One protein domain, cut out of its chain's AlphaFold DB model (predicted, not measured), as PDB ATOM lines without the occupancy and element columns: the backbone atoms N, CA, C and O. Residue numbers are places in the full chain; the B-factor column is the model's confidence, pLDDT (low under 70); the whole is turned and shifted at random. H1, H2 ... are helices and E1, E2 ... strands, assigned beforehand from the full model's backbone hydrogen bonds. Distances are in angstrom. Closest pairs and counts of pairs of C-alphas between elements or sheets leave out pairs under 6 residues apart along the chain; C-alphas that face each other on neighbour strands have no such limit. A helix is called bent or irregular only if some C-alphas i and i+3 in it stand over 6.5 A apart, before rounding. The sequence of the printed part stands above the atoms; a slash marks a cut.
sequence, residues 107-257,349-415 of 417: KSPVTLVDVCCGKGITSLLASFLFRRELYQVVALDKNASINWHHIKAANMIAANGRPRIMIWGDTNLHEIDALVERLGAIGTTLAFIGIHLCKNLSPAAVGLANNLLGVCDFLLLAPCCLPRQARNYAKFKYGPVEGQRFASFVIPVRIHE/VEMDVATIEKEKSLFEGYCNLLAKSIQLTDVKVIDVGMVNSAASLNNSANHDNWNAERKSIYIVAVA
ATOM      1  N   LYS A 107       7.440 -10.704 -70.117       87.88
ATOM      2  CA  LYS A 107       8.789 -10.595 -70.700       87.88
ATOM      3  C   LYS A 107       9.276  -9.146 -70.810       87.88
ATOM      4  O   LYS A 107      10.268  -8.899 -71.495       87.88
ATOM      5  N   SER A 108       8.578  -8.188 -70.190       91.56
ATOM      6  CA  SER A 108       9.003  -6.788 -70.196       91.56
ATOM      7  C   SER A 108      10.412  -6.650 -69.598       91.56
ATOM      8  O   SER A 108      10.760  -7.348 -68.636       91.56
ATOM      9  N   PRO A 109      11.256  -5.767 -70.155       93.19
ATOM     10  CA  PRO A 109      12.552  -5.477 -69.560       93.19
ATOM     11  C   PRO A 109      12.396  -4.928 -68.136       93.19
ATOM     12  O   PRO A 109      11.477  -4.153 -67.869       93.19
ATOM     13  N   VAL A 110      13.308  -5.305 -67.236       98.06
ATOM     14  CA  VAL A 110      13.314  -4.840 -65.838       98.06
ATOM     15  C   VAL A 110      14.490  -3.911 -65.591       98.06
ATOM     16  O   VAL A 110      15.617  -4.204 -65.988       98.06
ATOM     17  N   THR A 111      14.251  -2.809 -64.888       98.69
ATOM     18  CA  THR A 111      15.321  -2.034 -64.260       98.69
ATOM     19  C   THR A 111      15.446  -2.451 -62.803       98.69
ATOM     20  O   THR A 111      14.515  -2.284 -62.015       98.69
ATOM     21  N   LEU A 112      16.619  -2.965 -62.437       98.81
ATOM     22  CA  LEU A 112      16.943  -3.249 -61.044       98.81
ATOM     23  C   LEU A 112      17.400  -1.962 -60.351       98.81
ATOM     24  O   LEU A 112      18.314  -1.297 -60.832       98.81
ATOM     25  N   VAL A 113      16.807  -1.628 -59.212       98.81
ATOM     26  CA  VAL A 113      17.148  -0.472 -58.383       98.81
ATOM     27  C   VAL A 113      17.770  -0.972 -57.080       98.81
ATOM     28  O   VAL A 113      17.078  -1.457 -56.188       98.81
ATOM     29  N   ASP A 114      19.089  -0.853 -56.979       98.81
ATOM     30  CA  ASP A 114      19.877  -1.200 -55.796       98.81
ATOM     31  C   ASP A 114      19.954   0.027 -54.873       98.81
ATOM     32  O   ASP A 114      20.676   0.995 -55.147       98.81
ATOM     33  N   VAL A 115      19.137   0.039 -53.819       98.50
ATOM     34  CA  VAL A 115      19.016   1.165 -52.883       98.50
ATOM     35  C   VAL A 115      19.967   1.006 -51.703       98.50
ATOM     36  O   VAL A 115      20.033  -0.046 -51.077       98.50
ATOM     37  N   CYS A 116      20.674   2.090 -51.365       97.69
ATOM     38  CA  CYS A 116      21.758   2.070 -50.374       97.69
ATOM     39  C   CYS A 116      22.879   1.092 -50.759       97.69
ATOM     40  O   CYS A 116      23.436   0.391 -49.917       97.69
ATOM     41  N   CYS A 117      23.204   1.072 -52.053       97.88
ATOM     42  CA  CYS A 117      24.075   0.081 -52.679       97.88
ATOM     43  C   CYS A 117      25.537   0.097 -52.191       97.88
ATOM     44  O   CYS A 117      26.312  -0.811 -52.510       97.88
ATOM     45  N   GLY A 118      25.974   1.124 -51.452       97.38
ATOM     46  CA  GLY A 118      27.351   1.248 -50.988       97.38
ATOM     47  C   GLY A 118      28.326   1.272 -52.164       97.38
ATOM     48  O   GLY A 118      28.299   2.174 -52.985       97.38
ATOM     49  N   LYS A 119      29.212   0.278 -52.279       97.44
ATOM     50  CA  LYS A 119      30.126   0.176 -53.437       97.44
ATOM     51  C   LYS A 119      29.488  -0.497 -54.661       97.44
ATOM     52  O   LYS A 119      30.177  -0.675 -55.661       97.44
ATOM     53  N   GLY A 120      28.212  -0.876 -54.605       98.12
ATOM     54  CA  GLY A 120      27.486  -1.492 -55.714       98.12
ATOM     55  C   GLY A 120      27.950  -2.911 -56.042       98.12
ATOM     56  O   GLY A 120      28.050  -3.252 -57.218       98.12
ATOM     57  N   ILE A 121      28.264  -3.732 -55.029       98.56
ATOM     58  CA  ILE A 121      28.592  -5.157 -55.233       98.56
ATOM     59  C   ILE A 121      27.378  -5.891 -55.800       98.56
ATOM     60  O   ILE A 121      27.501  -6.520 -56.850       98.56
ATOM     61  N   THR A 122      26.207  -5.732 -55.178       98.69
ATOM     62  CA  THR A 122      24.935  -6.291 -55.657       98.69
ATOM     63  C   THR A 122      24.630  -5.818 -57.074       98.69
ATOM     64  O   THR A 122      24.425  -6.643 -57.960       98.69
ATOM     65  N   SER A 123      24.705  -4.504 -57.326       98.62
ATOM     66  CA  SER A 123      24.559  -3.918 -58.666       98.62
ATOM     67  C   SER A 123      25.482  -4.546 -59.716       98.62
ATOM     68  O   SER A 123      25.054  -4.853 -60.833       98.62
ATOM     69  N   LEU A 124      26.762  -4.734 -59.379       98.31
ATOM     70  CA  LEU A 124      27.729  -5.345 -60.283       98.31
ATOM     71  C   LEU A 124      27.413  -6.815 -60.528       98.31
ATOM     72  O   LEU A 124      27.276  -7.194 -61.688       98.31
ATOM     73  N   LEU A 125      27.233  -7.620 -59.481       98.56
ATOM     74  CA  LEU A 125      26.877  -9.032 -59.619       98.56
ATOM     75  C   LEU A 125      25.611  -9.198 -60.467       98.56
ATOM     76  O   LEU A 125      25.632  -9.941 -61.448       98.56
ATOM     77  N   ALA A 126      24.559  -8.429 -60.177       98.50
ATOM     78  CA  ALA A 126      23.313  -8.456 -60.934       98.50
ATOM     79  C   ALA A 126      23.542  -8.194 -62.426       98.50
ATOM     80  O   ALA A 126      23.065  -8.943 -63.276       98.50
ATOM     81  N   SER A 127      24.335  -7.172 -62.756       97.81
ATOM     82  CA  SER A 127      24.625  -6.847 -64.152       97.81
ATOM     83  C   SER A 127      25.377  -7.964 -64.889       97.81
ATOM     84  O   SER A 127      25.170  -8.148 -66.083       97.81
ATOM     85  N   PHE A 128      26.241  -8.727 -64.211       97.38
ATOM     86  CA  PHE A 128      26.971  -9.836 -64.832       97.38
ATOM     87  C   PHE A 128      26.110 -11.098 -64.967       97.38
ATOM     88  O   PHE A 128      26.269 -11.819 -65.957       97.38
ATOM     89  N   LEU A 129      25.221 -11.348 -64.000       97.25
ATOM     90  CA  LEU A 129      24.375 -12.541 -63.928       97.25
ATOM     91  C   LEU A 129      23.144 -12.468 -64.839       97.25
ATOM     92  O   LEU A 129      22.824 -13.468 -65.478       97.25
ATOM     93  N   PHE A 130      22.476 -11.314 -64.908       96.50
ATOM     94  CA  PHE A 130      21.156 -11.154 -65.534       96.50
ATOM     95  C   PHE A 130      21.233 -10.322 -66.817       96.50
ATOM     96  O   PHE A 130      20.656  -9.240 -66.935       96.50
ATOM     97  N   ARG A 131      22.031 -10.798 -67.780       94.38
ATOM     98  CA  ARG A 131      22.373 -10.024 -68.985       94.38
ATOM     99  C   ARG A 131      21.204  -9.812 -69.943       94.38
ATOM    100  O   ARG A 131      21.243  -8.875 -70.731       94.38
ATOM    101  N   ARG A 132      20.211 -10.703 -69.928       92.88
ATOM    102  CA  ARG A 132      19.088 -10.691 -70.880       92.88
ATOM    103  C   ARG A 132      17.792 -10.211 -70.240       92.88
ATOM    104  O   ARG A 132      16.891  -9.768 -70.940       92.88
ATOM    105  N   GLU A 133      17.705 -10.328 -68.925       95.19
ATOM    106  CA  GLU A 133      16.514 -10.082 -68.127       95.19
ATOM    107  C   GLU A 133      16.426  -8.619 -67.681       95.19
ATOM    108  O   GLU A 133      15.324  -8.086 -67.520       95.19
ATOM    109  N   LEU A 134      17.582  -7.968 -67.499       97.00
ATOM    110  CA  LEU A 134      17.680  -6.573 -67.089       97.00
ATOM    111  C   LEU A 134      17.893  -5.643 -68.282       97.00
ATOM    112  O   LEU A 134      18.761  -5.864 -69.124       97.00
ATOM    113  N   TYR A 135      17.156  -4.538 -68.292       97.19
ATOM    114  CA  TYR A 135      17.422  -3.393 -69.155       97.19
ATOM    115  C   TYR A 135      18.653  -2.620 -68.665       97.19
ATOM    116  O   TYR A 135      19.599  -2.364 -69.410       97.19
ATOM    117  N   GLN A 136      18.655  -2.274 -67.377       97.88
ATOM    118  CA  GLN A 136      19.739  -1.558 -66.712       97.88
ATOM    119  C   GLN A 136      19.693  -1.796 -65.199       97.88
ATOM    120  O   GLN A 136      18.741  -2.370 -64.666       97.88
ATOM    121  N   VAL A 137      20.721  -1.311 -64.506       98.75
ATOM    122  CA  VAL A 137      20.778  -1.278 -63.042       98.75
ATOM    123  C   VAL A 137      20.934   0.170 -62.590       98.75
ATOM    124  O   VAL A 137      21.769   0.892 -63.129       98.75
ATOM    125  N   VAL A 138      20.178   0.604 -61.589       98.75
ATOM    126  CA  VAL A 138      20.338   1.896 -60.918       98.75
ATOM    127  C   VAL A 138      20.949   1.650 -59.543       98.75
ATOM    128  O   VAL A 138      20.312   1.053 -58.684       98.75
ATOM    129  N   ALA A 139      22.180   2.115 -59.340       98.69
ATOM    130  CA  ALA A 139      22.898   2.037 -58.072       98.69
ATOM    131  C   ALA A 139      22.732   3.364 -57.315       98.69
ATOM    132  O   ALA A 139      23.328   4.376 -57.699       98.69
ATOM    133  N   LEU A 140      21.898   3.372 -56.274       98.38
ATOM    134  CA  LEU A 140      21.537   4.565 -55.506       98.38
ATOM    135  C   LEU A 140      22.246   4.577 -54.152       98.38
ATOM    136  O   LEU A 140      22.105   3.644 -53.359       98.38
ATOM    137  N   ASP A 141      22.958   5.664 -53.846       98.44
ATOM    138  CA  ASP A 141      23.533   5.876 -52.516       98.44
ATOM    139  C   ASP A 141      23.629   7.365 -52.155       98.44
ATOM    140  O   ASP A 141      23.911   8.219 -53.000       98.44
ATOM    141  N   LYS A 142      23.437   7.681 -50.871       97.88
ATOM    142  CA  LYS A 142      23.567   9.045 -50.344       97.88
ATOM    143  C   LYS A 142      25.030   9.469 -50.214       97.88
ATOM    144  O   LYS A 142      25.338  10.654 -50.196       97.88
ATOM    145  N   ASN A 143      25.951   8.529 -50.047       97.25
ATOM    146  CA  ASN A 143      27.337   8.850 -49.770       97.25
ATOM    147  C   ASN A 143      28.071   9.330 -51.038       97.25
ATOM    148  O   ASN A 143      28.611   8.537 -51.808       97.25
ATOM    149  N   ALA A 144      28.168  10.650 -51.205       96.81
ATOM    150  CA  ALA A 144      28.902  11.290 -52.298       96.81
ATOM    151  C   ALA A 144      30.402  10.919 -52.365       96.81
ATOM    152  O   ALA A 144      31.028  11.083 -53.409       96.81
ATOM    153  N   SER A 145      30.991  10.407 -51.274       97.25
ATOM    154  CA  SER A 145      32.418  10.047 -51.201       97.25
ATOM    155  C   SER A 145      32.753   8.648 -51.727       97.25
ATOM    156  O   SER A 145      33.923   8.256 -51.732       97.25
ATOM    157  N   ILE A 146      31.757   7.870 -52.160       97.00
ATOM    158  CA  ILE A 146      32.013   6.548 -52.732       97.00
ATOM    159  C   ILE A 146      32.844   6.702 -54.010       97.00
ATOM    160  O   ILE A 146      32.479   7.410 -54.948       97.00
ATOM    161  N   ASN A 147      33.972   5.995 -54.061       96.69
ATOM    162  CA  ASN A 147      34.746   5.860 -55.283       96.69
ATOM    163  C   ASN A 147      34.055   4.856 -56.218       96.69
ATOM    164  O   ASN A 147      33.984   3.671 -55.905       96.69
ATOM    165  N   TRP A 148      33.589   5.337 -57.371       97.56
ATOM    166  CA  TRP A 148      32.867   4.553 -58.379       97.56
ATOM    167  C   TRP A 148      33.726   4.101 -59.570       97.56
ATOM    168  O   TRP A 148      33.186   3.744 -60.621       97.56
ATOM    169  N   HIS A 149      35.058   4.166 -59.475       97.44
ATOM    170  CA  HIS A 149      35.942   3.860 -60.604       97.44
ATOM    171  C   HIS A 149      35.777   2.434 -61.138       97.44
ATOM    172  O   HIS A 149      35.803   2.255 -62.353       97.44
ATOM    173  N   HIS A 150      35.533   1.444 -60.281       97.62
ATOM    174  CA  HIS A 150      35.272   0.059 -60.686       97.62
ATOM    175  C   HIS A 150      33.978  -0.075 -61.498       97.62
ATOM    176  O   HIS A 150      33.983  -0.737 -62.530       97.62
ATOM    177  N   ILE A 151      32.893   0.619 -61.122       97.62
ATOM    178  CA  ILE A 151      31.646   0.622 -61.912       97.62
ATOM    179  C   ILE A 151      31.849   1.333 -63.250       97.62
ATOM    180  O   ILE A 151      31.393   0.846 -64.285       97.62
ATOM    181  N   LYS A 152      32.551   2.473 -63.259       97.06
ATOM    182  CA  LYS A 152      32.888   3.179 -64.505       97.06
ATOM    183  C   LYS A 152      33.717   2.283 -65.429       97.06
ATOM    184  O   LYS A 152      33.374   2.165 -66.601       97.06
ATOM    185  N   ALA A 153      34.729   1.601 -64.892       95.06
ATOM    186  CA  ALA A 153      35.553   0.641 -65.621       95.06
ATOM    187  C   ALA A 153      34.726  -0.530 -66.171       95.06
ATOM    188  O   ALA A 153      34.775  -0.798 -67.369       95.06
ATOM    189  N   ALA A 154      33.889  -1.154 -65.340       94.94
ATOM    190  CA  ALA A 154      32.983  -2.218 -65.766       94.94
ATOM    191  C   ALA A 154      32.003  -1.749 -66.857       94.94
ATOM    192  O   ALA A 154      31.649  -2.505 -67.761       94.94
ATOM    193  N   ASN A 155      31.525  -0.504 -66.796       96.50
ATOM    194  CA  ASN A 155      30.622   0.059 -67.801       96.50
ATOM    195  C   ASN A 155      31.291   0.289 -69.159       96.50
ATOM    196  O   ASN A 155      30.607   0.160 -70.170       96.50
ATOM    197  N   MET A 156      32.597   0.566 -69.214       92.88
ATOM    198  CA  MET A 156      33.310   0.711 -70.492       92.88
ATOM    199  C   MET A 156      33.340  -0.597 -71.292       92.88
ATOM    200  O   MET A 156      33.239  -0.573 -72.512       92.88
ATOM    201  N   ILE A 157      33.394  -1.741 -70.608       87.38
ATOM    202  CA  ILE A 157      33.377  -3.072 -71.237       87.38
ATOM    203  C   ILE A 157      31.958  -3.651 -71.400       87.38
ATOM    204  O   ILE A 157      31.790  -4.778 -71.863       87.38
ATOM    205  N   ALA A 158      30.915  -2.901 -71.023       82.81
ATOM    206  CA  ALA A 158      29.523  -3.362 -71.068       82.81
ATOM    207  C   ALA A 158      28.966  -3.540 -72.487       82.81
ATOM    208  O   ALA A 158      27.906  -4.147 -72.642       82.81
ATOM    209  N   ALA A 159      29.681  -3.060 -73.512       71.38
ATOM    210  CA  ALA A 159      29.305  -3.175 -74.923       71.38
ATOM    211  C   ALA A 159      28.989  -4.623 -75.365       71.38
ATOM    212  O   ALA A 159      28.273  -4.825 -76.339       71.38
ATOM    213  N   ASN A 160      29.433  -5.628 -74.604       71.88
ATOM    214  CA  ASN A 160      29.186  -7.055 -74.829       71.88
ATOM    215  C   ASN A 160      27.801  -7.549 -74.347       71.88
ATOM    216  O   ASN A 160      27.668  -8.694 -73.908       71.88
ATOM    217  N   GLY A 161      26.771  -6.697 -74.373       86.31
ATOM    218  CA  GLY A 161      25.407  -7.064 -73.966       86.31
ATOM    219  C   GLY A 161      25.207  -7.196 -72.451       86.31
ATOM    220  O   GLY A 161      24.353  -7.960 -72.015       86.31
ATOM    221  N   ARG A 162      26.005  -6.486 -71.639       94.06
ATOM    222  CA  ARG A 162      25.806  -6.386 -70.183       94.06
ATOM    223  C   ARG A 162      24.941  -5.152 -69.863       94.06
ATOM    224  O   ARG A 162      25.269  -4.073 -70.359       94.06
ATOM    225  N   PRO A 163      23.918  -5.251 -68.995       96.56
ATOM    226  CA  PRO A 163      23.157  -4.101 -68.515       96.56
ATOM    227  C   PRO A 163      24.076  -3.029 -67.924       96.56
ATOM    228  O   PRO A 163      24.945  -3.312 -67.089       96.56
ATOM    229  N   ARG A 164      23.894  -1.778 -68.352       97.25
ATOM    230  CA  ARG A 164      24.673  -0.653 -67.827       97.25
ATOM    231  C   ARG A 164      24.230  -0.336 -66.401       97.25
ATOM    232  O   ARG A 164      23.042  -0.362 -66.094       97.25
ATOM    233  N   ILE A 165      25.192   0.020 -65.550       98.38
ATOM    234  CA  ILE A 165      24.903   0.496 -64.194       98.38
ATOM    235  C   ILE A 165      24.896   2.026 -64.199       98.38
ATOM    236  O   ILE A 165      25.926   2.659 -64.448       98.38
ATOM    237  N   MET A 166      23.745   2.629 -63.927       98.38
ATOM    238  CA  MET A 166      23.591   4.058 -63.691       98.38
ATOM    239  C   MET A 166      23.896   4.379 -62.229       98.38
ATOM    240  O   MET A 166      23.228   3.882 -61.330       98.38
ATOM    241  N   ILE A 167      24.887   5.236 -61.992       98.44
ATOM    242  CA  ILE A 167      25.265   5.659 -60.640       98.44
ATOM    243  C   ILE A 167      24.437   6.883 -60.257       98.44
ATOM    244  O   ILE A 167      24.535   7.929 -60.901       98.44
ATOM    245  N   TRP A 168      23.635   6.758 -59.207       98.31
ATOM    246  CA  TRP A 168      22.901   7.852 -58.576       98.31
ATOM    247  C   TRP A 168      23.534   8.120 -57.206       98.31
ATOM    248  O   TRP A 168      23.012   7.738 -56.161       98.31
ATOM    249  N   GLY A 169      24.726   8.725 -57.240       96.81
ATOM    250  CA  GLY A 169      25.439   9.171 -56.043       96.81
ATOM    251  C   GLY A 169      24.817  10.436 -55.447       96.81
ATOM    252  O   GLY A 169      24.067  11.134 -56.127       96.81
ATOM    253  N   ASP A 170      25.125  10.707 -54.176       97.69
ATOM    254  CA  ASP A 170      24.551  11.818 -53.393       97.69
ATOM    255  C   ASP A 170      23.014  11.853 -53.409       97.69
ATOM    256  O   ASP A 170      22.371  12.897 -53.352       97.69
ATOM    257  N   THR A 171      22.398  10.679 -53.532       97.62
ATOM    258  CA  THR A 171      20.952  10.552 -53.668       97.62
ATOM    259  C   THR A 171      20.363  10.062 -52.352       97.62
ATOM    260  O   THR A 171      20.617   8.947 -51.893       97.62
ATOM    261  N   ASN A 172      19.576  10.917 -51.706       97.44
ATOM    262  CA  ASN A 172      19.004  10.641 -50.397       97.44
ATOM    263  C   ASN A 172      17.664   9.904 -50.522       97.44
ATOM    264  O   ASN A 172      16.687  10.466 -51.004       97.44
ATOM    265  N   LEU A 173      17.583   8.678 -49.997       96.94
ATOM    266  CA  LEU A 173      16.366   7.852 -50.041       96.94
ATOM    267  C   LEU A 173      15.136   8.517 -49.387       96.94
ATOM    268  O   LEU A 173      14.000   8.165 -49.685       96.94
ATOM    269  N   HIS A 174      15.337   9.499 -48.502       96.88
ATOM    270  CA  HIS A 174      14.241  10.253 -47.887       96.88
ATOM    271  C   HIS A 174      13.610  11.310 -48.811       96.88
ATOM    272  O   HIS A 174      12.532  11.822 -48.498       96.88
ATOM    273  N   GLU A 175      14.232  11.626 -49.950       97.06
ATOM    274  CA  GLU A 175      13.714  12.544 -50.976       97.06
ATOM    275  C   GLU A 175      12.760  11.810 -51.928       97.06
ATOM    276  O   GLU A 175      12.906  11.832 -53.148       97.06
ATOM    277  N   ILE A 176      11.766  11.142 -51.336       97.19
ATOM    278  CA  ILE A 176      10.863  10.212 -52.026       97.19
ATOM    279  C   ILE A 176      10.184  10.873 -53.228       97.19
ATOM    280  O   ILE A 176      10.107  10.246 -54.271       97.19
ATOM    281  N   ASP A 177       9.759  12.137 -53.141       97.31
ATOM    282  CA  ASP A 177       9.091  12.797 -54.271       97.31
ATOM    283  C   ASP A 177      10.022  12.879 -55.505       97.31
ATOM    284  O   ASP A 177       9.671  12.419 -56.593       97.31
ATOM    285  N   ALA A 178      11.248  13.379 -55.334       97.12
ATOM    286  CA  ALA A 178      12.214  13.459 -56.432       97.12
ATOM    287  C   ALA A 178      12.553  12.068 -57.001       97.12
ATOM    288  O   ALA A 178      12.712  11.902 -58.209       97.12
ATOM    289  N   LEU A 179      12.627  11.053 -56.133       98.19
ATOM    290  CA  LEU A 179      12.892   9.676 -56.542       98.19
ATOM    291  C   LEU A 179      11.733   9.041 -57.302       98.19
ATOM    292  O   LEU A 179      11.981   8.413 -58.323       98.19
ATOM    293  N   VAL A 180      10.491   9.211 -56.847       97.88
ATOM    294  CA  VAL A 180       9.305   8.666 -57.525       97.88
ATOM    295  C   VAL A 180       9.193   9.246 -58.932       97.88
ATOM    296  O   VAL A 180       8.973   8.501 -59.877       97.88
ATOM    297  N   GLU A 181       9.405  10.556 -59.093       97.56
ATOM    298  CA  GLU A 181       9.400  11.201 -60.413       97.56
ATOM    299  C   GLU A 181      10.505  10.635 -61.318       97.56
ATOM    300  O   GLU A 181      10.243  10.172 -62.427       97.56
ATOM    301  N   ARG A 182      11.748  10.599 -60.820       98.06
ATOM    302  CA  ARG A 182      12.903  10.145 -61.603       98.06
ATOM    303  C   ARG A 182      12.844   8.658 -61.961       98.06
ATOM    304  O   ARG A 182      13.278   8.285 -63.046       98.06
ATOM    305  N   LEU A 183      12.357   7.810 -61.053       98.25
ATOM    306  CA  LEU A 183      12.225   6.365 -61.263       98.25
ATOM    307  C   LEU A 183      11.018   6.038 -62.145       98.25
ATOM    308  O   LEU A 183      11.148   5.215 -63.048       98.25
ATOM    309  N   GLY A 184       9.885   6.721 -61.951       97.31
ATOM    310  CA  GLY A 184       8.704   6.578 -62.810       97.31
ATOM    311  C   GLY A 184       8.990   6.940 -64.272       97.31
ATOM    312  O   GLY A 184       8.462   6.308 -65.181       97.31
ATOM    313  N   ALA A 185       9.911   7.879 -64.511       97.56
ATOM    314  CA  ALA A 185      10.337   8.277 -65.852       97.56
ATOM    315  C   ALA A 185      11.229   7.251 -66.589       97.56
ATOM    316  O   ALA A 185      11.537   7.459 -67.761       97.56
ATOM    317  N   ILE A 186      11.668   6.156 -65.947       97.69
ATOM    318  CA  ILE A 186      12.528   5.144 -66.594       97.69
ATOM    319  C   ILE A 186      11.766   4.350 -67.669       97.69
ATOM    320  O   ILE A 186      12.369   3.936 -68.659       97.69
ATOM    321  N   GLY A 187      10.456   4.148 -67.495       96.31
ATOM    322  CA  GLY A 187       9.606   3.487 -68.492       96.31
ATOM    323  C   GLY A 187       9.752   1.961 -68.578       96.31
ATOM    324  O   GLY A 187       9.333   1.366 -69.566       96.31
ATOM    325  N   THR A 188      10.334   1.314 -67.564       97.38
ATOM    326  CA  THR A 188      10.393  -0.154 -67.432       97.38
ATOM    327  C   THR A 188       9.793  -0.590 -66.103       97.38
ATOM    328  O   THR A 188       9.792   0.199 -65.159       97.38
ATOM    329  N   THR A 189       9.424  -1.867 -65.980       97.62
ATOM    330  CA  THR A 189       9.157  -2.479 -64.672       97.62
ATOM    331  C   THR A 189      10.362  -2.279 -63.750       97.62
ATOM    332  O   THR A 189      11.511  -2.482 -64.159       97.62
ATOM    333  N   LEU A 190      10.112  -1.871 -62.510       98.50
ATOM    334  CA  LEU A 190      11.127  -1.668 -61.486       98.50
ATOM    335  C   LEU A 190      11.146  -2.847 -60.516       98.50
ATOM    336  O   LEU A 190      10.105  -3.323 -60.065       98.50
ATOM    337  N   ALA A 191      12.353  -3.265 -60.153       98.62
ATOM    338  CA  ALA A 191      12.598  -4.202 -59.070       98.62
ATOM    339  C   ALA A 191      13.565  -3.565 -58.075       98.62
ATOM    340  O   ALA A 191      14.657  -3.159 -58.461       98.62
ATOM    341  N   PHE A 192      13.189  -3.461 -56.806       98.75
ATOM    342  CA  PHE A 192      14.022  -2.864 -55.768       98.75
ATOM    343  C   PHE A 192      14.736  -3.937 -54.957       98.75
ATOM    344  O   PHE A 192      14.108  -4.872 -54.466       98.75
ATOM    345  N   ILE A 193      16.036  -3.754 -54.751       98.81
ATOM    346  CA  ILE A 193      16.825  -4.500 -53.772       98.81
ATOM    347  C   ILE A 193      17.471  -3.484 -52.842       98.81
ATOM    348  O   ILE A 193      18.177  -2.589 -53.292       98.81
ATOM    349  N   GLY A 194      17.230  -3.612 -51.543       98.31
ATOM    350  CA  GLY A 194      17.870  -2.783 -50.533       98.31
ATOM    351  C   GLY A 194      18.544  -3.630 -49.473       98.31
ATOM    352  O   GLY A 194      17.876  -4.155 -48.582       98.31
ATOM    353  N   ILE A 195      19.869  -3.725 -49.554       96.81
ATOM    354  CA  ILE A 195      20.707  -4.409 -48.565       96.81
ATOM    355  C   ILE A 195      21.316  -3.366 -47.623       96.81
ATOM    356  O   ILE A 195      21.479  -2.200 -47.977       96.81
ATOM    357  N   HIS A 196      21.613  -3.763 -46.386       94.06
ATOM    358  CA  HIS A 196      22.196  -2.886 -45.369       94.06
ATOM    359  C   HIS A 196      21.373  -1.625 -45.056       94.06
ATOM    360  O   HIS A 196      21.909  -0.572 -44.684       94.06
ATOM    361  N   LEU A 197      20.046  -1.731 -45.136       95.00
ATOM    362  CA  LEU A 197      19.160  -0.614 -44.840       95.00
ATOM    363  C   LEU A 197      19.191  -0.298 -43.343       95.00
ATOM    364  O   LEU A 197      18.618  -0.994 -42.502       95.00
ATOM    365  N   CYS A 198      19.896   0.778 -43.003       93.81
ATOM    366  CA  CYS A 198      20.073   1.204 -41.629       93.81
ATOM    367  C   CYS A 198      18.902   2.070 -41.143       93.81
ATOM    368  O   CYS A 198      18.596   3.105 -41.739       93.81
ATOM    369  N   LYS A 199      18.363   1.780 -39.953       93.88
ATOM    370  CA  LYS A 199      17.451   2.679 -39.226       93.88
ATOM    371  C   LYS A 199      16.197   2.966 -40.071       93.88
ATOM    372  O   LYS A 199      15.483   2.048 -40.439       93.88
ATOM    373  N   ASN A 200      15.943   4.234 -40.403       96.31
ATOM    374  CA  ASN A 200      14.768   4.669 -41.161       96.31
ATOM    375  C   ASN A 200      14.901   4.468 -42.680       96.31
ATOM    376  O   ASN A 200      14.022   4.913 -43.415       96.31
ATOM    377  N   LEU A 201      15.970   3.823 -43.161       97.50
ATOM    378  CA  LEU A 201      16.129   3.538 -44.586       97.50
ATOM    379  C   LEU A 201      15.146   2.465 -45.069       97.50
ATOM    380  O   LEU A 201      14.576   2.645 -46.136       97.50
ATOM    381  N   SER A 202      14.856   1.420 -44.282       97.75
ATOM    382  CA  SER A 202      13.859   0.414 -44.685       97.75
ATOM    383  C   SER A 202      12.438   0.992 -44.782       97.75
ATOM    384  O   SER A 202      11.820   0.821 -45.827       97.75
ATOM    385  N   PRO A 203      11.934   1.772 -43.799       98.25
ATOM    386  CA  PRO A 203      10.672   2.508 -43.940       98.25
ATOM    387  C   PRO A 203      10.639   3.465 -45.138       98.25
ATOM    388  O   PRO A 203       9.607   3.611 -45.787       98.25
ATOM    389  N   ALA A 204      11.761   4.126 -45.447       98.38
ATOM    390  CA  ALA A 204      11.848   5.003 -46.612       98.38
ATOM    391  C   ALA A 204      11.800   4.216 -47.933       98.38
ATOM    392  O   ALA A 204      11.108   4.647 -48.850       98.38
ATOM    393  N   ALA A 205      12.469   3.059 -48.011       98.62
ATOM    394  CA  ALA A 205      12.414   2.158 -49.163       98.62
ATOM    395  C   ALA A 205      10.993   1.618 -49.395       98.62
ATOM    396  O   ALA A 205      10.510   1.661 -50.523       98.62
ATOM    397  N   VAL A 206      10.295   1.196 -48.330       98.75
ATOM    398  CA  VAL A 206       8.876   0.802 -48.404       98.75
ATOM    399  C   VAL A 206       8.021   1.963 -48.905       98.75
ATOM    400  O   VAL A 206       7.248   1.803 -49.843       98.75
ATOM    401  N   GLY A 207       8.203   3.155 -48.332       98.44
ATOM    402  CA  GLY A 207       7.476   4.347 -48.762       98.44
ATOM    403  C   GLY A 207       7.704   4.697 -50.233       98.44
ATOM    404  O   GLY A 207       6.766   5.103 -50.912       98.44
ATOM    405  N   LEU A 208       8.928   4.515 -50.733       98.62
ATOM    406  CA  LEU A 208       9.260   4.704 -52.141       98.62
ATOM    407  C   LEU A 208       8.547   3.676 -53.033       98.62
ATOM    408  O   LEU A 208       7.901   4.076 -53.997       98.62
ATOM    409  N   ALA A 209       8.604   2.388 -52.685       98.56
ATOM    410  CA  ALA A 209       7.936   1.322 -53.437       98.56
ATOM    411  C   ALA A 209       6.406   1.500 -53.465       98.56
ATOM    412  O   ALA A 209       5.798   1.426 -54.529       98.56
ATOM    413  N   ASN A 210       5.790   1.848 -52.330       98.62
ATOM    414  CA  ASN A 210       4.355   2.147 -52.236       98.62
ATOM    415  C   ASN A 210       3.932   3.337 -53.123       98.62
ATOM    416  O   ASN A 210       2.805   3.402 -53.606       98.62
ATOM    417  N   ASN A 211       4.820   4.305 -53.359       98.31
ATOM    418  CA  ASN A 211       4.539   5.435 -54.253       98.31
ATOM    419  C   ASN A 211       4.824   5.122 -55.733       98.31
ATOM    420  O   ASN A 211       4.582   5.966 -56.589       98.31
ATOM    421  N   LEU A 212       5.317   3.921 -56.036       97.81
ATOM    422  CA  LEU A 212       5.598   3.424 -57.383       97.81
ATOM    423  C   LEU A 212       4.744   2.191 -57.724       97.81
ATOM    424  O   LEU A 212       5.121   1.406 -58.595       97.81
ATOM    425  N   LEU A 213       3.600   2.002 -57.054       96.69
ATOM    426  CA  LEU A 213       2.642   0.951 -57.416       96.69
ATOM    427  C   LEU A 213       2.231   1.089 -58.890       96.69
ATOM    428  O   LEU A 213       2.028   2.197 -59.383       96.69
ATOM    429  N   GLY A 214       2.144  -0.044 -59.586       95.00
ATOM    430  CA  GLY A 214       1.917  -0.109 -61.035       95.00
ATOM    431  C   GLY A 214       3.190  -0.008 -61.884       95.00
ATOM    432  O   GLY A 214       3.133  -0.256 -63.083       95.00
ATOM    433  N   VAL A 215       4.335   0.335 -61.280       96.69
ATOM    434  CA  VAL A 215       5.652   0.323 -61.944       96.69
ATOM    435  C   VAL A 215       6.640  -0.588 -61.205       96.69
ATOM    436  O   VAL A 215       7.490  -1.219 -61.828       96.69
ATOM    437  N   CYS A 216       6.560  -0.645 -59.875       97.88
ATOM    438  CA  CYS A 216       7.361  -1.511 -59.019       97.88
ATOM    439  C   CYS A 216       6.662  -2.857 -58.794       97.88
ATOM    440  O   CYS A 216       5.692  -2.914 -58.041       97.88
ATOM    441  N   ASP A 217       7.226  -3.933 -59.346       97.94
ATOM    442  CA  ASP A 217       6.642  -5.282 -59.251       97.94
ATOM    443  C   ASP A 217       7.369  -6.185 -58.248       97.94
ATOM    444  O   ASP A 217       6.856  -7.232 -57.855       97.94
ATOM    445  N   PHE A 218       8.563  -5.779 -57.814       98.56
ATOM    446  CA  PHE A 218       9.381  -6.529 -56.870       98.56
ATOM    447  C   PHE A 218      10.068  -5.597 -55.880       98.56
ATOM    448  O   PHE A 218      10.677  -4.596 -56.262       98.56
ATOM    449  N   LEU A 219      10.021  -5.963 -54.605       98.75
ATOM    450  CA  LEU A 219      10.727  -5.298 -53.522       98.75
ATOM    451  C   LEU A 219      11.377  -6.350 -52.631       98.75
ATOM    452  O   LEU A 219      10.698  -7.207 -52.072       98.75
ATOM    453  N   LEU A 220      12.683  -6.232 -52.440       98.75
ATOM    454  CA  LEU A 220      13.433  -7.011 -51.471       98.75
ATOM    455  C   LEU A 220      14.180  -6.082 -50.524       98.75
ATOM    456  O   LEU A 220      14.936  -5.207 -50.949       98.75
ATOM    457  N   LEU A 221      13.985  -6.294 -49.228       98.50
ATOM    458  CA  LEU A 221      14.646  -5.547 -48.167       98.50
ATOM    459  C   LEU A 221      15.413  -6.509 -47.265       98.50
ATOM    460  O   LEU A 221      14.837  -7.456 -46.739       98.50
ATOM    461  N   ALA A 222      16.676  -6.188 -47.006       96.81
ATOM    462  CA  ALA A 222      17.464  -6.744 -45.913       96.81
ATOM    463  C   ALA A 222      17.805  -5.602 -44.939       96.81
ATOM    464  O   ALA A 222      18.844  -4.933 -45.072       96.81
ATOM    465  N   PRO A 223      16.896  -5.271 -43.996       95.56
ATOM    466  CA  PRO A 223      17.197  -4.321 -42.936       95.56
ATOM    467  C   PRO A 223      18.449  -4.768 -42.183       95.56
ATOM    468  O   PRO A 223      18.615  -5.944 -41.905       95.56
ATOM    469  N   CYS A 224      19.332  -3.842 -41.817       91.81
ATOM    470  CA  CYS A 224      20.511  -4.202 -41.019       91.81
ATOM    471  C   CYS A 224      20.591  -3.474 -39.684       91.81
ATOM    472  O   CYS A 224      21.477  -3.777 -38.888       91.81
ATOM    473  N   CYS A 225      19.722  -2.477 -39.453       90.69
ATOM    474  CA  CYS A 225      19.641  -1.748 -38.194       90.69
ATOM    475  C   CYS A 225      18.212  -1.433 -37.774       90.69
ATOM    476  O   CYS A 225      17.458  -0.859 -38.557       90.69
ATOM    477  N   LEU A 226      17.907  -1.637 -36.490       91.44
ATOM    478  CA  LEU A 226      16.660  -1.158 -35.898       91.44
ATOM    479  C   LEU A 226      16.578   0.387 -35.898       91.44
ATOM    480  O   LEU A 226      17.540   1.075 -35.513       91.44
ATOM    481  N   PRO A 227      15.418   0.966 -36.257       92.44
ATOM    482  CA  PRO A 227      15.122   2.382 -36.059       92.44
ATOM    483  C   PRO A 227      15.318   2.833 -34.611       92.44
ATOM    484  O   PRO A 227      15.309   2.041 -33.669       92.44
ATOM    485  N   ARG A 228      15.491   4.144 -34.400       91.44
ATOM    486  CA  ARG A 228      15.681   4.696 -33.045       91.44
ATOM    487  C   ARG A 228      14.499   4.364 -32.131       91.44
ATOM    488  O   ARG A 228      14.728   4.080 -30.966       91.44
ATOM    489  N   GLN A 229      13.285   4.374 -32.663       92.62
ATOM    490  CA  GLN A 229      12.048   4.060 -31.958       92.62
ATOM    491  C   GLN A 229      12.069   2.620 -31.437       92.62
ATOM    492  O   GLN A 229      11.934   2.419 -30.237       92.62
ATOM    493  N   ALA A 230      12.368   1.647 -32.306       89.12
ATOM    494  CA  ALA A 230      12.499   0.239 -31.923       89.12
ATOM    495  C   ALA A 230      13.633   0.017 -30.906       89.12
ATOM    496  O   ALA A 230      13.456  -0.685 -29.917       89.12
ATOM    497  N   ARG A 231      14.782   0.689 -31.077       88.19
ATOM    498  CA  ARG A 231      15.890   0.623 -30.103       88.19
ATOM    499  C   ARG A 231      15.539   1.245 -28.751       88.19
ATOM    500  O   ARG A 231      15.981   0.750 -27.723       88.19
ATOM    501  N   ASN A 232      14.794   2.348 -28.741       87.56
ATOM    502  CA  ASN A 232      14.331   2.979 -27.507       87.56
ATOM    503  C   ASN A 232      13.314   2.085 -26.791       87.56
ATOM    504  O   ASN A 232      13.384   1.958 -25.574       87.56
ATOM    505  N   TYR A 233      12.414   1.447 -27.543       85.69
ATOM    506  CA  TYR A 233      11.463   0.482 -27.006       85.69
ATOM    507  C   TYR A 233      12.177  -0.724 -26.375       85.69
ATOM    508  O   TYR A 233      11.878  -1.070 -25.236       85.69
ATOM    509  N   ALA A 234      13.201  -1.271 -27.043       83.38
ATOM    510  CA  ALA A 234      14.044  -2.337 -26.492       83.38
ATOM    511  C   ALA A 234      14.597  -1.977 -25.108       83.38
ATOM    512  O   ALA A 234      14.496  -2.756 -24.169       83.38
ATOM    513  N   LYS A 235      15.130  -0.756 -24.963       82.94
ATOM    514  CA  LYS A 235      15.661  -0.263 -23.685       82.94
ATOM    515  C   LYS A 235      14.579  -0.104 -22.620       82.94
ATOM    516  O   LYS A 235      14.846  -0.371 -21.458       82.94
ATOM    517  N   PHE A 236      13.386   0.342 -23.012       81.88
ATOM    518  CA  PHE A 236      12.266   0.542 -22.094       81.88
ATOM    519  C   PHE A 236      11.720  -0.780 -21.538       81.88
ATOM    520  O   PHE A 236      11.425  -0.853 -20.347       81.88
ATOM    521  N   LYS A 237      11.635  -1.830 -22.371       75.75
ATOM    522  CA  LYS A 237      11.122  -3.154 -21.975       75.75
ATOM    523  C   LYS A 237      11.844  -3.739 -20.750       75.75
ATOM    524  O   LYS A 237      11.228  -4.459 -19.973       75.75
ATOM    525  N   TYR A 238      13.113  -3.389 -20.540       73.75
ATOM    526  CA  TYR A 238      13.936  -3.917 -19.445       73.75
ATOM    527  C   TYR A 238      14.136  -2.952 -18.269       73.75
ATOM    528  O   TYR A 238      14.957  -3.213 -17.392       73.75
ATOM    529  N   GLY A 239      13.385  -1.850 -18.218       64.75
ATOM    530  CA  GLY A 239      13.358  -0.973 -17.054       64.75
ATOM    531  C   GLY A 239      13.011   0.470 -17.420       64.75
ATOM    532  O   GLY A 239      13.691   1.068 -18.261       64.75
ATOM    533  N   PRO A 240      11.990   1.079 -16.795       60.06
ATOM    534  CA  PRO A 240      11.736   2.498 -16.970       60.06
ATOM    535  C   PRO A 240      12.905   3.300 -16.391       60.06
ATOM    536  O   PRO A 240      13.281   3.135 -15.232       60.06
ATOM    537  N   VAL A 241      13.466   4.210 -17.186       64.31
ATOM    538  CA  VAL A 241      14.346   5.252 -16.652       64.31
ATOM    539  C   VAL A 241      13.443   6.351 -16.107       64.31
ATOM    540  O   VAL A 241      12.773   7.048 -16.876       64.31
ATOM    541  N   GLU A 242      13.394   6.476 -14.782       75.50
ATOM    542  CA  GLU A 242      12.639   7.519 -14.087       75.50
ATOM    543  C   GLU A 242      12.939   8.902 -14.703       75.50
ATOM    544  O   GLU A 242      14.096   9.288 -14.885       75.50
ATOM    545  N   GLY A 243      11.894   9.640 -15.091       72.88
ATOM    546  CA  GLY A 243      12.015  11.012 -15.602       72.88
ATOM    547  C   GLY A 243      12.253  11.193 -17.111       72.88
ATOM    548  O   GLY A 243      12.336  12.338 -17.563       72.88
ATOM    549  N   GLN A 244      12.320  10.136 -17.932       70.50
ATOM    550  CA  GLN A 244      12.399  10.308 -19.391       70.50
ATOM    551  C   GLN A 244      11.024  10.571 -20.024       70.50
ATOM    552  O   GLN A 244      10.125   9.738 -19.979       70.50
ATOM    553  N   ARG A 245      10.872  11.730 -20.686       64.44
ATOM    554  CA  ARG A 245       9.730  11.993 -21.580       64.44
ATOM    555  C   ARG A 245       9.754  10.976 -22.721       64.44
ATOM    556  O   ARG A 245      10.717  10.941 -23.488       64.44
ATOM    557  N   PHE A 246       8.701  10.175 -22.827       62.91
ATOM    558  CA  PHE A 246       8.583   9.125 -23.834       62.91
ATOM    559  C   PHE A 246       8.641   9.720 -25.244       62.91
ATOM    560  O   PHE A 246       7.796  10.523 -25.641       62.91
ATOM    561  N   ALA A 247       9.670   9.343 -26.003       69.31
ATOM    562  CA  ALA A 247       9.661   9.543 -27.444       69.31
ATOM    563  C   ALA A 247       8.583   8.631 -28.042       69.31
ATOM    564  O   ALA A 247       8.455   7.488 -27.611       69.31
ATOM    565  N   SER A 248       7.838   9.121 -29.035       85.44
ATOM    566  CA  SER A 248       6.870   8.293 -29.759       85.44
ATOM    567  C   SER A 248       7.537   7.009 -30.277       85.44
ATOM    568  O   SER A 248       8.607   7.062 -30.894       85.44
ATOM    569  N   PHE A 249       6.901   5.867 -30.008       92.06
ATOM    570  CA  PHE A 249       7.256   4.546 -30.536       92.06
ATOM    571  C   PHE A 249       6.702   4.327 -31.956       92.06
ATOM    572  O   PHE A 249       6.871   3.267 -32.549       92.06
ATOM    573  N   VAL A 250       6.098   5.358 -32.544       94.81
ATOM    574  CA  VAL A 250       5.539   5.303 -33.888       94.81
ATOM    575  C   VAL A 250       6.597   5.652 -34.929       94.81
ATOM    576  O   VAL A 250       7.320   6.652 -34.825       94.81
ATOM    577  N   ILE A 251       6.667   4.831 -35.972       96.25
ATOM    578  CA  ILE A 251       7.436   5.095 -37.183       96.25
ATOM    579  C   ILE A 251       6.437   5.371 -38.314       96.25
ATOM    580  O   ILE A 251       5.684   4.472 -38.682       96.25
ATOM    581  N   PRO A 252       6.403   6.584 -38.887       97.25
ATOM    582  CA  PRO A 252       5.552   6.850 -40.036       97.25
ATOM    583  C   PRO A 252       6.158   6.213 -41.291       97.25
ATOM    584  O   PRO A 252       7.312   6.485 -41.637       97.25
ATOM    585  N   VAL A 253       5.373   5.397 -41.990       98.06
ATOM    586  CA  VAL A 253       5.729   4.826 -43.297       98.06
ATOM    587  C   VAL A 253       4.831   5.458 -44.348       98.06
ATOM    588  O   VAL A 253       3.616   5.513 -44.160       98.06
ATOM    589  N   ARG A 254       5.403   5.977 -45.441       98.19
ATOM    590  CA  ARG A 254       4.581   6.554 -46.512       98.19
ATOM    591  C   ARG A 254       3.765   5.458 -47.187       98.19
ATOM    592  O   ARG A 254       4.288   4.384 -47.482       98.19
ATOM    593  N   ILE A 255       2.504   5.760 -47.443       98.25
ATOM    594  CA  ILE A 255       1.641   4.921 -48.272       98.25
ATOM    595  C   ILE A 255       1.549   5.520 -49.674       98.25
ATOM    596  O   ILE A 255       2.102   6.593 -49.939       98.25
ATOM    597  N   HIS A 256       0.893   4.793 -50.563       98.00
ATOM    598  CA  HIS A 256       0.566   5.225 -51.901       98.00
ATOM    599  C   HIS A 256      -0.189   6.553 -51.858       98.00
ATOM    600  O   HIS A 256      -1.121   6.739 -51.074       98.00
ATOM    601  N   GLU A 257       0.234   7.462 -52.719       97.62
ATOM    602  CA  GLU A 257      -0.400   8.744 -52.958       97.62
ATOM    603  C   GLU A 257      -0.680   8.824 -54.454       97.62
ATOM    604  O   GLU A 257       0.219   8.573 -55.262       97.62
ATOM    605  N   VAL A 349       1.034   5.564 -42.947       97.75
ATOM    606  CA  VAL A 349       0.565   4.621 -41.930       97.75
ATOM    607  C   VAL A 349       1.497   4.680 -40.722       97.75
ATOM    608  O   VAL A 349       2.718   4.812 -40.856       97.75
ATOM    609  N   GLU A 350       0.914   4.624 -39.530       97.19
ATOM    610  CA  GLU A 350       1.648   4.626 -38.271       97.19
ATOM    611  C   GLU A 350       2.046   3.202 -37.887       97.19
ATOM    612  O   GLU A 350       1.206   2.336 -37.657       97.19
ATOM    613  N   MET A 351       3.352   2.965 -37.814       96.31
ATOM    614  CA  MET A 351       3.913   1.690 -37.403       96.31
ATOM    615  C   MET A 351       4.304   1.753 -35.922       96.31
ATOM    616  O   MET A 351       5.359   2.295 -35.582       96.31
ATOM    617  N   ASP A 352       3.449   1.235 -35.037       95.25
ATOM    618  CA  ASP A 352       3.693   1.235 -33.590       95.25
ATOM    619  C   ASP A 352       4.587   0.062 -33.164       95.25
ATOM    620  O   ASP A 352       4.145  -1.089 -33.064       95.25
ATOM    621  N   VAL A 353       5.862   0.355 -32.884       93.31
ATOM    622  CA  VAL A 353       6.842  -0.677 -32.504       93.31
ATOM    623  C   VAL A 353       6.575  -1.273 -31.121       93.31
ATOM    624  O   VAL A 353       7.145  -2.316 -30.811       93.31
ATOM    625  N   ALA A 354       5.704  -0.669 -30.304       90.19
ATOM    626  CA  ALA A 354       5.317  -1.251 -29.020       90.19
ATOM    627  C   ALA A 354       4.557  -2.579 -29.184       90.19
ATOM    628  O   ALA A 354       4.538  -3.407 -28.278       90.19
ATOM    629  N   THR A 355       3.984  -2.824 -30.366       90.81
ATOM    630  CA  THR A 355       3.250  -4.060 -30.677       90.81
ATOM    631  C   THR A 355       4.147  -5.286 -30.892       90.81
ATOM    632  O   THR A 355       3.642  -6.408 -30.891       90.81
ATOM    633  N   ILE A 356       5.469  -5.093 -31.022       89.38
ATOM    634  CA  ILE A 356       6.457  -6.156 -31.286       89.38
ATOM    635  C   ILE A 356       6.671  -7.076 -30.068       89.38
ATOM    636  O   ILE A 356       7.291  -8.127 -30.178       89.38
ATOM    637  N   GLU A 357       6.132  -6.735 -28.894       80.38
ATOM    638  CA  GLU A 357       6.362  -7.476 -27.646       80.38
ATOM    639  C   GLU A 357       6.096  -8.987 -27.726       80.38
ATOM    640  O   GLU A 357       6.708  -9.753 -26.982       80.38
ATOM    641  N   LYS A 358       5.192  -9.394 -28.623       80.50
ATOM    642  CA  LYS A 358       4.703 -10.769 -28.781       80.50
ATOM    643  C   LYS A 358       5.585 -11.656 -29.669       80.50
ATOM    644  O   LYS A 358       5.320 -12.851 -29.758       80.50
ATOM    645  N   GLU A 359       6.574 -11.084 -30.344       87.38
ATOM    646  CA  GLU A 359       7.395 -11.772 -31.346       87.38
ATOM    647  C   GLU A 359       8.615 -12.453 -30.702       87.38
ATOM    648  O   GLU A 359       9.056 -12.065 -29.617       87.38
ATOM    649  N   LYS A 360       9.166 -13.480 -31.368       85.75
ATOM    650  CA  LYS A 360      10.298 -14.271 -30.841       85.75
ATOM    651  C   LYS A 360      11.547 -13.419 -30.636       85.75
ATOM    652  O   LYS A 360      12.229 -13.561 -29.623       85.75
ATOM    653  N   SER A 361      11.819 -12.525 -31.584       89.50
ATOM    654  CA  SER A 361      12.885 -11.540 -31.494       89.50
ATOM    655  C   SER A 361      12.369 -10.141 -31.835       89.50
ATOM    656  O   SER A 361      11.404  -9.953 -32.583       89.50
ATOM    657  N   LEU A 362      13.044  -9.123 -31.299       89.38
ATOM    658  CA  LEU A 362      12.730  -7.727 -31.604       89.38
ATOM    659  C   LEU A 362      12.962  -7.395 -33.088       89.38
ATOM    660  O   LEU A 362      12.284  -6.531 -33.645       89.38
ATOM    661  N   PHE A 363      13.946  -8.040 -33.712       92.19
ATOM    662  CA  PHE A 363      14.324  -7.766 -35.093       92.19
ATOM    663  C   PHE A 363      13.368  -8.424 -36.087       92.19
ATOM    664  O   PHE A 363      12.884  -7.741 -36.990       92.19
ATOM    665  N   GLU A 364      13.022  -9.692 -35.864       93.31
ATOM    666  CA  GLU A 364      11.981 -10.407 -36.605       93.31
ATOM    667  C   GLU A 364      10.650  -9.666 -36.493       93.31
ATOM    668  O   GLU A 364      10.034  -9.331 -37.504       93.31
ATOM    669  N   GLY A 365      10.254  -9.287 -35.277       94.88
ATOM    670  CA  GLY A 365       9.013  -8.559 -35.074       94.88
ATOM    671  C   GLY A 365       8.990  -7.173 -35.721       94.88
ATOM    672  O   GLY A 365       7.959  -6.755 -36.248       94.88
ATOM    673  N   TYR A 366      10.131  -6.476 -35.773       95.62
ATOM    674  CA  TYR A 366      10.262  -5.251 -36.566       95.62
ATOM    675  C   TYR A 366      10.083  -5.519 -38.066       95.62
ATOM    676  O   TYR A 366       9.384  -4.757 -38.732       95.62
ATOM    677  N   CYS A 367      10.674  -6.592 -38.596       96.56
ATOM    678  CA  CYS A 367      10.525  -6.963 -40.002       96.56
ATOM    679  C   CYS A 367       9.076  -7.354 -40.335       96.56
ATOM    680  O   CYS A 367       8.538  -6.865 -41.326       96.56
ATOM    681  N   ASN A 368       8.410  -8.127 -39.471       96.94
ATOM    682  CA  ASN A 368       6.987  -8.474 -39.583       96.94
ATOM    683  C   ASN A 368       6.092  -7.232 -39.561       96.94
ATOM    684  O   ASN A 368       5.123  -7.130 -40.315       96.94
ATOM    685  N   LEU A 369       6.411  -6.262 -38.706       96.88
ATOM    686  CA  LEU A 369       5.664  -5.016 -38.627       96.88
ATOM    687  C   LEU A 369       5.899  -4.131 -39.865       96.88
ATOM    688  O   LEU A 369       4.944  -3.578 -40.410       96.88
ATOM    689  N   LEU A 370       7.140  -4.053 -40.355       97.88
ATOM    690  CA  LEU A 370       7.487  -3.341 -41.586       97.88
ATOM    691  C   LEU A 370       6.808  -3.967 -42.811       97.88
ATOM    692  O   LEU A 370       6.279  -3.237 -43.648       97.88
ATOM    693  N   ALA A 371       6.757  -5.297 -42.889       98.06
ATOM    694  CA  ALA A 371       6.092  -6.033 -43.959       98.06
ATOM    695  C   ALA A 371       4.608  -5.650 -44.096       98.06
ATOM    696  O   ALA A 371       4.130  -5.439 -45.207       98.06
ATOM    697  N   LYS A 372       3.898  -5.432 -42.980       97.88
ATOM    698  CA  LYS A 372       2.488  -4.984 -42.977       97.88
ATOM    699  C   LYS A 372       2.271  -3.587 -43.572       97.88
ATOM    700  O   LYS A 372       1.136  -3.228 -43.867       97.88
ATOM    701  N   SER A 373       3.327  -2.783 -43.708       98.12
ATOM    702  CA  SER A 373       3.256  -1.444 -44.310       98.12
ATOM    703  C   SER A 373       3.525  -1.429 -45.821       98.12
ATOM    704  O   SER A 373       3.401  -0.378 -46.452       98.12
ATOM    705  N   ILE A 374       3.887  -2.575 -46.406       98.56
ATOM    706  CA  ILE A 374       4.093  -2.736 -47.847       98.56
ATOM    707  C   ILE A 374       2.733  -2.951 -48.522       98.56
ATOM    708  O   ILE A 374       1.937  -3.761 -48.063       98.56
ATOM    709  N   GLN A 375       2.471  -2.226 -49.612       98.12
ATOM    710  CA  GLN A 375       1.197  -2.271 -50.346       98.12
ATOM    711  C   GLN A 375       1.246  -3.105 -51.638       98.12
ATOM    712  O   GLN A 375       0.304  -3.078 -52.426       98.12
ATOM    713  N   LEU A 376       2.335  -3.848 -51.851       97.38
ATOM    714  CA  LEU A 376       2.380  -4.956 -52.809       97.38
ATOM    715  C   LEU A 376       1.586  -6.154 -52.260       97.38
ATOM    716  O   LEU A 376       1.317  -6.230 -51.062       97.38
ATOM    717  N   THR A 377       1.191  -7.081 -53.127       97.25
ATOM    718  CA  THR A 377       0.167  -8.085 -52.795       97.25
ATOM    719  C   THR A 377       0.703  -9.327 -52.091       97.25
ATOM    720  O   THR A 377       0.069  -9.804 -51.154       97.25
ATOM    721  N   ASP A 378       1.843  -9.874 -52.523       97.62
ATOM    722  CA  ASP A 378       2.440 -11.077 -51.922       97.62
ATOM    723  C   ASP A 378       3.668 -10.676 -51.109       97.62
ATOM    724  O   ASP A 378       4.760 -10.554 -51.660       97.62
ATOM    725  N   VAL A 379       3.472 -10.420 -49.811       98.12
ATOM    726  CA  VAL A 379       4.527  -9.996 -48.880       98.12
ATOM    727  C   VAL A 379       4.903 -11.144 -47.950       98.12
ATOM    728  O   VAL A 379       4.062 -11.682 -47.229       98.12
ATOM    729  N   LYS A 380       6.191 -11.482 -47.919       98.00
ATOM    730  CA  LYS A 380       6.767 -12.562 -47.116       98.00
ATOM    731  C   LYS A 380       7.969 -12.061 -46.331       98.00
ATOM    732  O   LYS A 380       8.819 -11.348 -46.861       98.00
ATOM    733  N   VAL A 381       8.052 -12.475 -45.072       97.12
ATOM    734  CA  VAL A 381       9.264 -12.359 -44.255       97.12
ATOM    735  C   VAL A 381       9.915 -13.734 -44.242       97.12
ATOM    736  O   VAL A 381       9.281 -14.711 -43.853       97.12
ATOM    737  N   ILE A 382      11.141 -13.815 -44.746       95.81
ATOM    738  CA  ILE A 382      11.876 -15.059 -44.967       95.81
ATOM    739  C   ILE A 382      13.114 -15.030 -44.080       95.81
ATOM    740  O   ILE A 382      13.919 -14.107 -44.188       95.81
ATOM    741  N   ASP A 383      13.269 -16.038 -43.226       94.00
ATOM    742  CA  ASP A 383      14.518 -16.296 -42.516       94.00
ATOM    743  C   ASP A 383      15.333 -17.329 -43.302       94.00
ATOM    744  O   ASP A 383      14.912 -18.473 -43.455       94.00
ATOM    745  N   VAL A 384      16.483 -16.917 -43.832       93.00
ATOM    746  CA  VAL A 384      17.386 -17.763 -44.626       93.00
ATOM    747  C   VAL A 384      18.459 -18.446 -43.774       93.00
ATOM    748  O   VAL A 384      19.380 -19.055 -44.312       93.00
ATOM    749  N   GLY A 385      18.414 -18.298 -42.444       89.62
ATOM    750  CA  GLY A 385      19.320 -19.003 -41.532       89.62
ATOM    751  C   GLY A 385      20.796 -18.592 -41.637       89.62
ATOM    752  O   GLY A 385      21.675 -19.294 -41.134       89.62
ATOM    753  N   MET A 386      21.104 -17.464 -42.284       87.88
ATOM    754  CA  MET A 386      22.466 -16.933 -42.352       87.88
ATOM    755  C   MET A 386      22.950 -16.473 -40.978       87.88
ATOM    756  O   MET A 386      22.395 -15.545 -40.387       87.88
ATOM    757  N   VAL A 387      24.042 -17.061 -40.492       80.38
ATOM    758  CA  VAL A 387      24.588 -16.715 -39.178       80.38
ATOM    759  C   VAL A 387      25.653 -15.633 -39.322       80.38
ATOM    760  O   VAL A 387      26.619 -15.755 -40.075       80.38
ATOM    761  N   ASN A 388      25.526 -14.555 -38.551       80.69
ATOM    762  CA  ASN A 388      26.601 -13.582 -38.425       80.69
ATOM    763  C   ASN A 388      27.687 -14.126 -37.480       80.69
ATOM    764  O   ASN A 388      27.613 -13.933 -36.268       80.69
ATOM    765  N   SER A 389      28.712 -14.785 -38.027       71.62
ATOM    766  CA  SER A 389      29.819 -15.383 -37.255       71.62
ATOM    767  C   SER A 389      30.537 -14.388 -36.328       71.62
ATOM    768  O   SER A 389      30.994 -14.765 -35.246       71.62
ATOM    769  N   ALA A 390      30.543 -13.097 -36.681       68.75
ATOM    770  CA  ALA A 390      31.104 -12.024 -35.859       68.75
ATOM    771  C   ALA A 390      30.284 -11.712 -34.589       68.75
ATOM    772  O   ALA A 390      30.778 -11.028 -33.694       68.75
ATOM    773  N   ALA A 391      29.037 -12.184 -34.497       61.41
ATOM    774  CA  ALA A 391      28.151 -11.966 -33.354       61.41
ATOM    775  C   ALA A 391      28.236 -13.073 -32.283       61.41
ATOM    776  O   ALA A 391      27.584 -12.956 -31.250       61.41
ATOM    777  N   SER A 392      29.061 -14.108 -32.491       55.28
ATOM    778  CA  SER A 392      29.159 -15.312 -31.643       55.28
ATOM    779  C   SER A 392      29.745 -15.102 -30.235       55.28
ATOM    780  O   SER A 392      29.855 -16.051 -29.459       55.28
ATOM    781  N   LEU A 393      30.083 -13.867 -29.851       55.75
ATOM    782  CA  LEU A 393      30.470 -13.540 -28.479       55.75
ATOM    783  C   LEU A 393      29.226 -13.556 -27.571       55.75
ATOM    784  O   LEU A 393      28.671 -12.513 -27.252       55.75
ATOM    785  N   ASN A 394      28.776 -14.737 -27.149       51.94
ATOM    786  CA  ASN A 394      27.690 -14.923 -26.181       51.94
ATOM    787  C   ASN A 394      28.101 -14.424 -24.783       51.94
ATOM    788  O   ASN A 394      28.479 -15.206 -23.915       51.94
ATOM    789  N   ASN A 395      28.046 -13.115 -24.547       59.91
ATOM    790  CA  ASN A 395      28.045 -12.554 -23.199       59.91
ATOM    791  C   ASN A 395      26.619 -12.126 -22.818       59.91
ATOM    792  O   ASN A 395      25.771 -11.908 -23.680       59.91
ATOM    793  N   SER A 396      26.330 -12.004 -21.524       55.09
ATOM    794  CA  SER A 396      25.009 -11.580 -21.029       55.09
ATOM    795  C   SER A 396      24.580 -10.196 -21.542       55.09
ATOM    796  O   SER A 396      23.390  -9.905 -21.589       55.09
ATOM    797  N   ALA A 397      25.530  -9.370 -21.997       54.84
ATOM    798  CA  ALA A 397      25.268  -8.096 -22.670       54.84
ATOM    799  C   ALA A 397      24.747  -8.251 -24.117       54.84
ATOM    800  O   ALA A 397      24.234  -7.289 -24.684       54.84
ATOM    801  N   ASN A 398      24.852  -9.449 -24.701       55.09
ATOM    802  CA  ASN A 398      24.431  -9.773 -26.062       55.09
ATOM    803  C   ASN A 398      23.089 -10.512 -26.144       55.09
ATOM    804  O   ASN A 398      22.667 -10.854 -27.247       55.09
ATOM    805  N   HIS A 399      22.371 -10.702 -25.031       55.19
ATOM    806  CA  HIS A 399      21.013 -11.263 -25.065       55.19
ATOM    807  C   HIS A 399      20.031 -10.391 -25.888       55.19
ATOM    808  O   HIS A 399      19.043 -10.901 -26.402       55.19
ATOM    809  N   ASP A 400      20.363  -9.104 -26.078       64.44
ATOM    810  CA  ASP A 400      19.666  -8.147 -26.951       64.44
ATOM    811  C   ASP A 400      20.432  -7.849 -28.257       64.44
ATOM    812  O   ASP A 400      20.202  -6.822 -28.910       64.44
ATOM    813  N   ASN A 401      21.391  -8.695 -28.648       73.62
ATOM    814  CA  ASN A 401      22.201  -8.476 -29.843       73.62
ATOM    815  C   ASN A 401      21.428  -8.840 -31.116       73.62
ATOM    816  O   ASN A 401      21.769  -9.768 -31.845       73.62
ATOM    817  N   TRP A 402      20.432  -8.019 -31.437       77.50
ATOM    818  CA  TRP A 402      19.674  -8.074 -32.683       77.50
ATOM    819  C   TRP A 402      20.568  -7.997 -33.943       77.50
ATOM    820  O   TRP A 402      20.113  -8.302 -35.042       77.50
ATOM    821  N   ASN A 403      21.860  -7.639 -33.823       78.38
ATOM    822  CA  ASN A 403      22.808  -7.718 -34.943       78.38
ATOM    823  C   ASN A 403      23.170  -9.157 -35.349       78.38
ATOM    824  O   ASN A 403      23.800  -9.330 -36.398       78.38
ATOM    825  N   ALA A 404      22.853 -10.165 -34.533       80.19
ATOM    826  CA  ALA A 404      23.071 -11.565 -34.888       80.19
ATOM    827  C   ALA A 404      22.148 -12.002 -36.040       80.19
ATOM    828  O   ALA A 404      22.599 -12.692 -36.948       80.19
ATOM    829  N   GLU A 405      20.906 -11.507 -36.047       80.00
ATOM    830  CA  GLU A 405      19.837 -11.887 -36.989       80.00
ATOM    831  C   GLU A 405      19.793 -11.017 -38.254       80.00
ATOM    832  O   GLU A 405      19.105 -11.323 -39.223       80.00
ATOM    833  N   ARG A 406      20.553  -9.918 -38.294       81.94
ATOM    834  CA  ARG A 406      20.459  -8.917 -39.374       81.94
ATOM    835  C   ARG A 406      20.847  -9.418 -40.774       81.94
ATOM    836  O   ARG A 406      20.702  -8.670 -41.732       81.94
ATOM    837  N   LYS A 407      21.429 -10.615 -40.867       87.56
ATOM    838  CA  LYS A 407      21.793 -11.269 -42.132       87.56
ATOM    839  C   LYS A 407      20.790 -12.328 -42.569       87.56
ATOM    840  O   LYS A 407      20.856 -12.764 -43.710       87.56
ATOM    841  N   SER A 408      19.930 -12.776 -41.658       90.50
ATOM    842  CA  SER A 408      19.091 -13.947 -41.872       90.50
ATOM    843  C   SER A 408      17.689 -13.565 -42.338       90.50
ATOM    844  O   SER A 408      17.103 -14.296 -43.121       90.50
ATOM    845  N   ILE A 409      17.175 -12.393 -41.957       94.50
ATOM    846  CA  ILE A 409      15.798 -12.001 -42.285       94.50
ATOM    847  C   ILE A 409      15.736 -11.075 -43.503       94.50
ATOM    848  O   ILE A 409      16.310  -9.984 -43.510       94.50
ATOM    849  N   TYR A 410      14.954 -11.488 -44.498       96.81
ATOM    850  CA  TYR A 410      14.638 -10.740 -45.711       96.81
ATOM    851  C   TYR A 410      13.131 -10.504 -45.796       96.81
ATOM    852  O   TYR A 410      12.331 -11.373 -45.459       96.81
ATOM    853  N   ILE A 411      12.726  -9.332 -46.278       98.31
ATOM    854  CA  ILE A 411      11.332  -9.038 -46.615       98.31
ATOM    855  C   ILE A 411      11.239  -9.017 -48.133       98.31
ATOM    856  O   ILE A 411      11.889  -8.187 -48.768       98.31
ATOM    857  N   VAL A 412      10.449  -9.919 -48.701       98.38
ATOM    858  CA  VAL A 412      10.198 -10.012 -50.140       98.38
ATOM    859  C   VAL A 412       8.746  -9.656 -50.390       98.38
ATOM    860  O   VAL A 412       7.857 -10.170 -49.718       98.38
ATOM    861  N   ALA A 413       8.504  -8.781 -51.351       98.44
ATOM    862  CA  ALA A 413       7.173  -8.380 -51.744       98.44
ATOM    863  C   ALA A 413       7.051  -8.333 -53.267       98.44
ATOM    864  O   ALA A 413       7.935  -7.809 -53.947       98.44
ATOM    865  N   VAL A 414       5.960  -8.890 -53.786       98.06
ATOM    866  CA  VAL A 414       5.712  -9.039 -55.225       98.06
ATOM    867  C   VAL A 414       4.326  -8.492 -55.571       98.06
ATOM    868  O   VAL A 414       3.374  -8.691 -54.810       98.06
ATOM    869  N   ALA A 415       4.217  -7.774 -56.691       96.62
ATOM    870  CA  ALA A 415       2.932  -7.353 -57.251       96.62
ATOM    871  C   ALA A 415       2.177  -8.545 -57.859       96.62
ATOM    872  O   ALA A 415       2.782  -9.483 -58.372       96.62
TER     873      ALA A 415
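This is residues 107 to 257 and 349 to 415 of the 417 residues of the protein "CCHC-type domain-containing protein" of Thalassiosira oceanica (UniProt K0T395). A twisted seven-strand sheet makes the core, layered between H4 and H7 on one face and H1 and H2 on the other. H5 and H6 cluster with H7 beyond one end, the small sheet of E6 and E7 packs on H4, and the loops 238 to 245 and 394 to 399 stick out. The 218 printed residues include seven named helices and nine named strands, in the order E1 H1 E2 H2 E3 H3 E4 H4 E5 H5 E6 E7 H6 H7 E8 E9, class mixed. The large sheet, E3 E2 E1 E4 E5 E9 E8, is mixed; the whole is compact, radius of gyration of the C-alphas 18.5 A, spanning 62 by 41 by 31 A.

Start at E1, residues 110 to 115, parallel to E2, residues 134 to 140 (N 114 to O 138, 2.8 A), and to E4, residues 189 to 198 (N 113 to O 191, 2.7 A). E3, residues 164 to 168, is parallel to E2 (N 166 to O 137, 2.7 A). E5, residues 216 to 225, is parallel to E4 (N 220 to O 192, 2.8 A). E9, residues 409 to 414, is antiparallel to E5 (N 413 to O 219, 2.8 A) and forms a hairpin with E8, residues 378 to 383 (N 380 to O 412, 2.8 A). H1, residues 121 to 129, is on the opposite face from H4, residues 201 to 210, and H7, residues 362 to 371. H2, residues 149 to 156, is on the sheet; H3, residues 176 to 184, only grazes it. E1-H1-E2, E2-H2-E3 and E4-H4-E5 are strand-helix-strand units, parallel neighbour strands with a helix between; E3-H3-E4 is split by E2 and E1; these crossovers are right-handed. E6, residues 250 to 254, is antiparallel to E7, residues 349 to 352 (N 251 to O 351, 2.9 A). H6, residues 353 to 358, touches H7 and H5, residues 228 to 237; C-alphas 230 and 353 are 5.8 A apart. O i to N i+4 pairs are within hydrogen-bond range throughout the helices except irregular H6, with 0 of 2, and 1 of 3 at i+3; its C-alphas 355 and 358 are 7.1 A apart.

Find C-alpha 110 at (13.314, -4.840, -65.838), where E1 begins. E4 runs 25.8 A, bending at residue 195; H5 runs 14.3 A. E9 ends at C-alpha 414, (5.712, -9.039, -55.225).

The farthest C-alphas, Asn 160 and Glu 242, are 64.6 A apart. Residues 258 to 348 are not printed; C-alphas 257 and 349 are 11.8 A apart. Links H5 to E6 and E8 to E9 are long. Residues 239 to 241, 245 to 247 and 390 to 400 have pLDDT under 70.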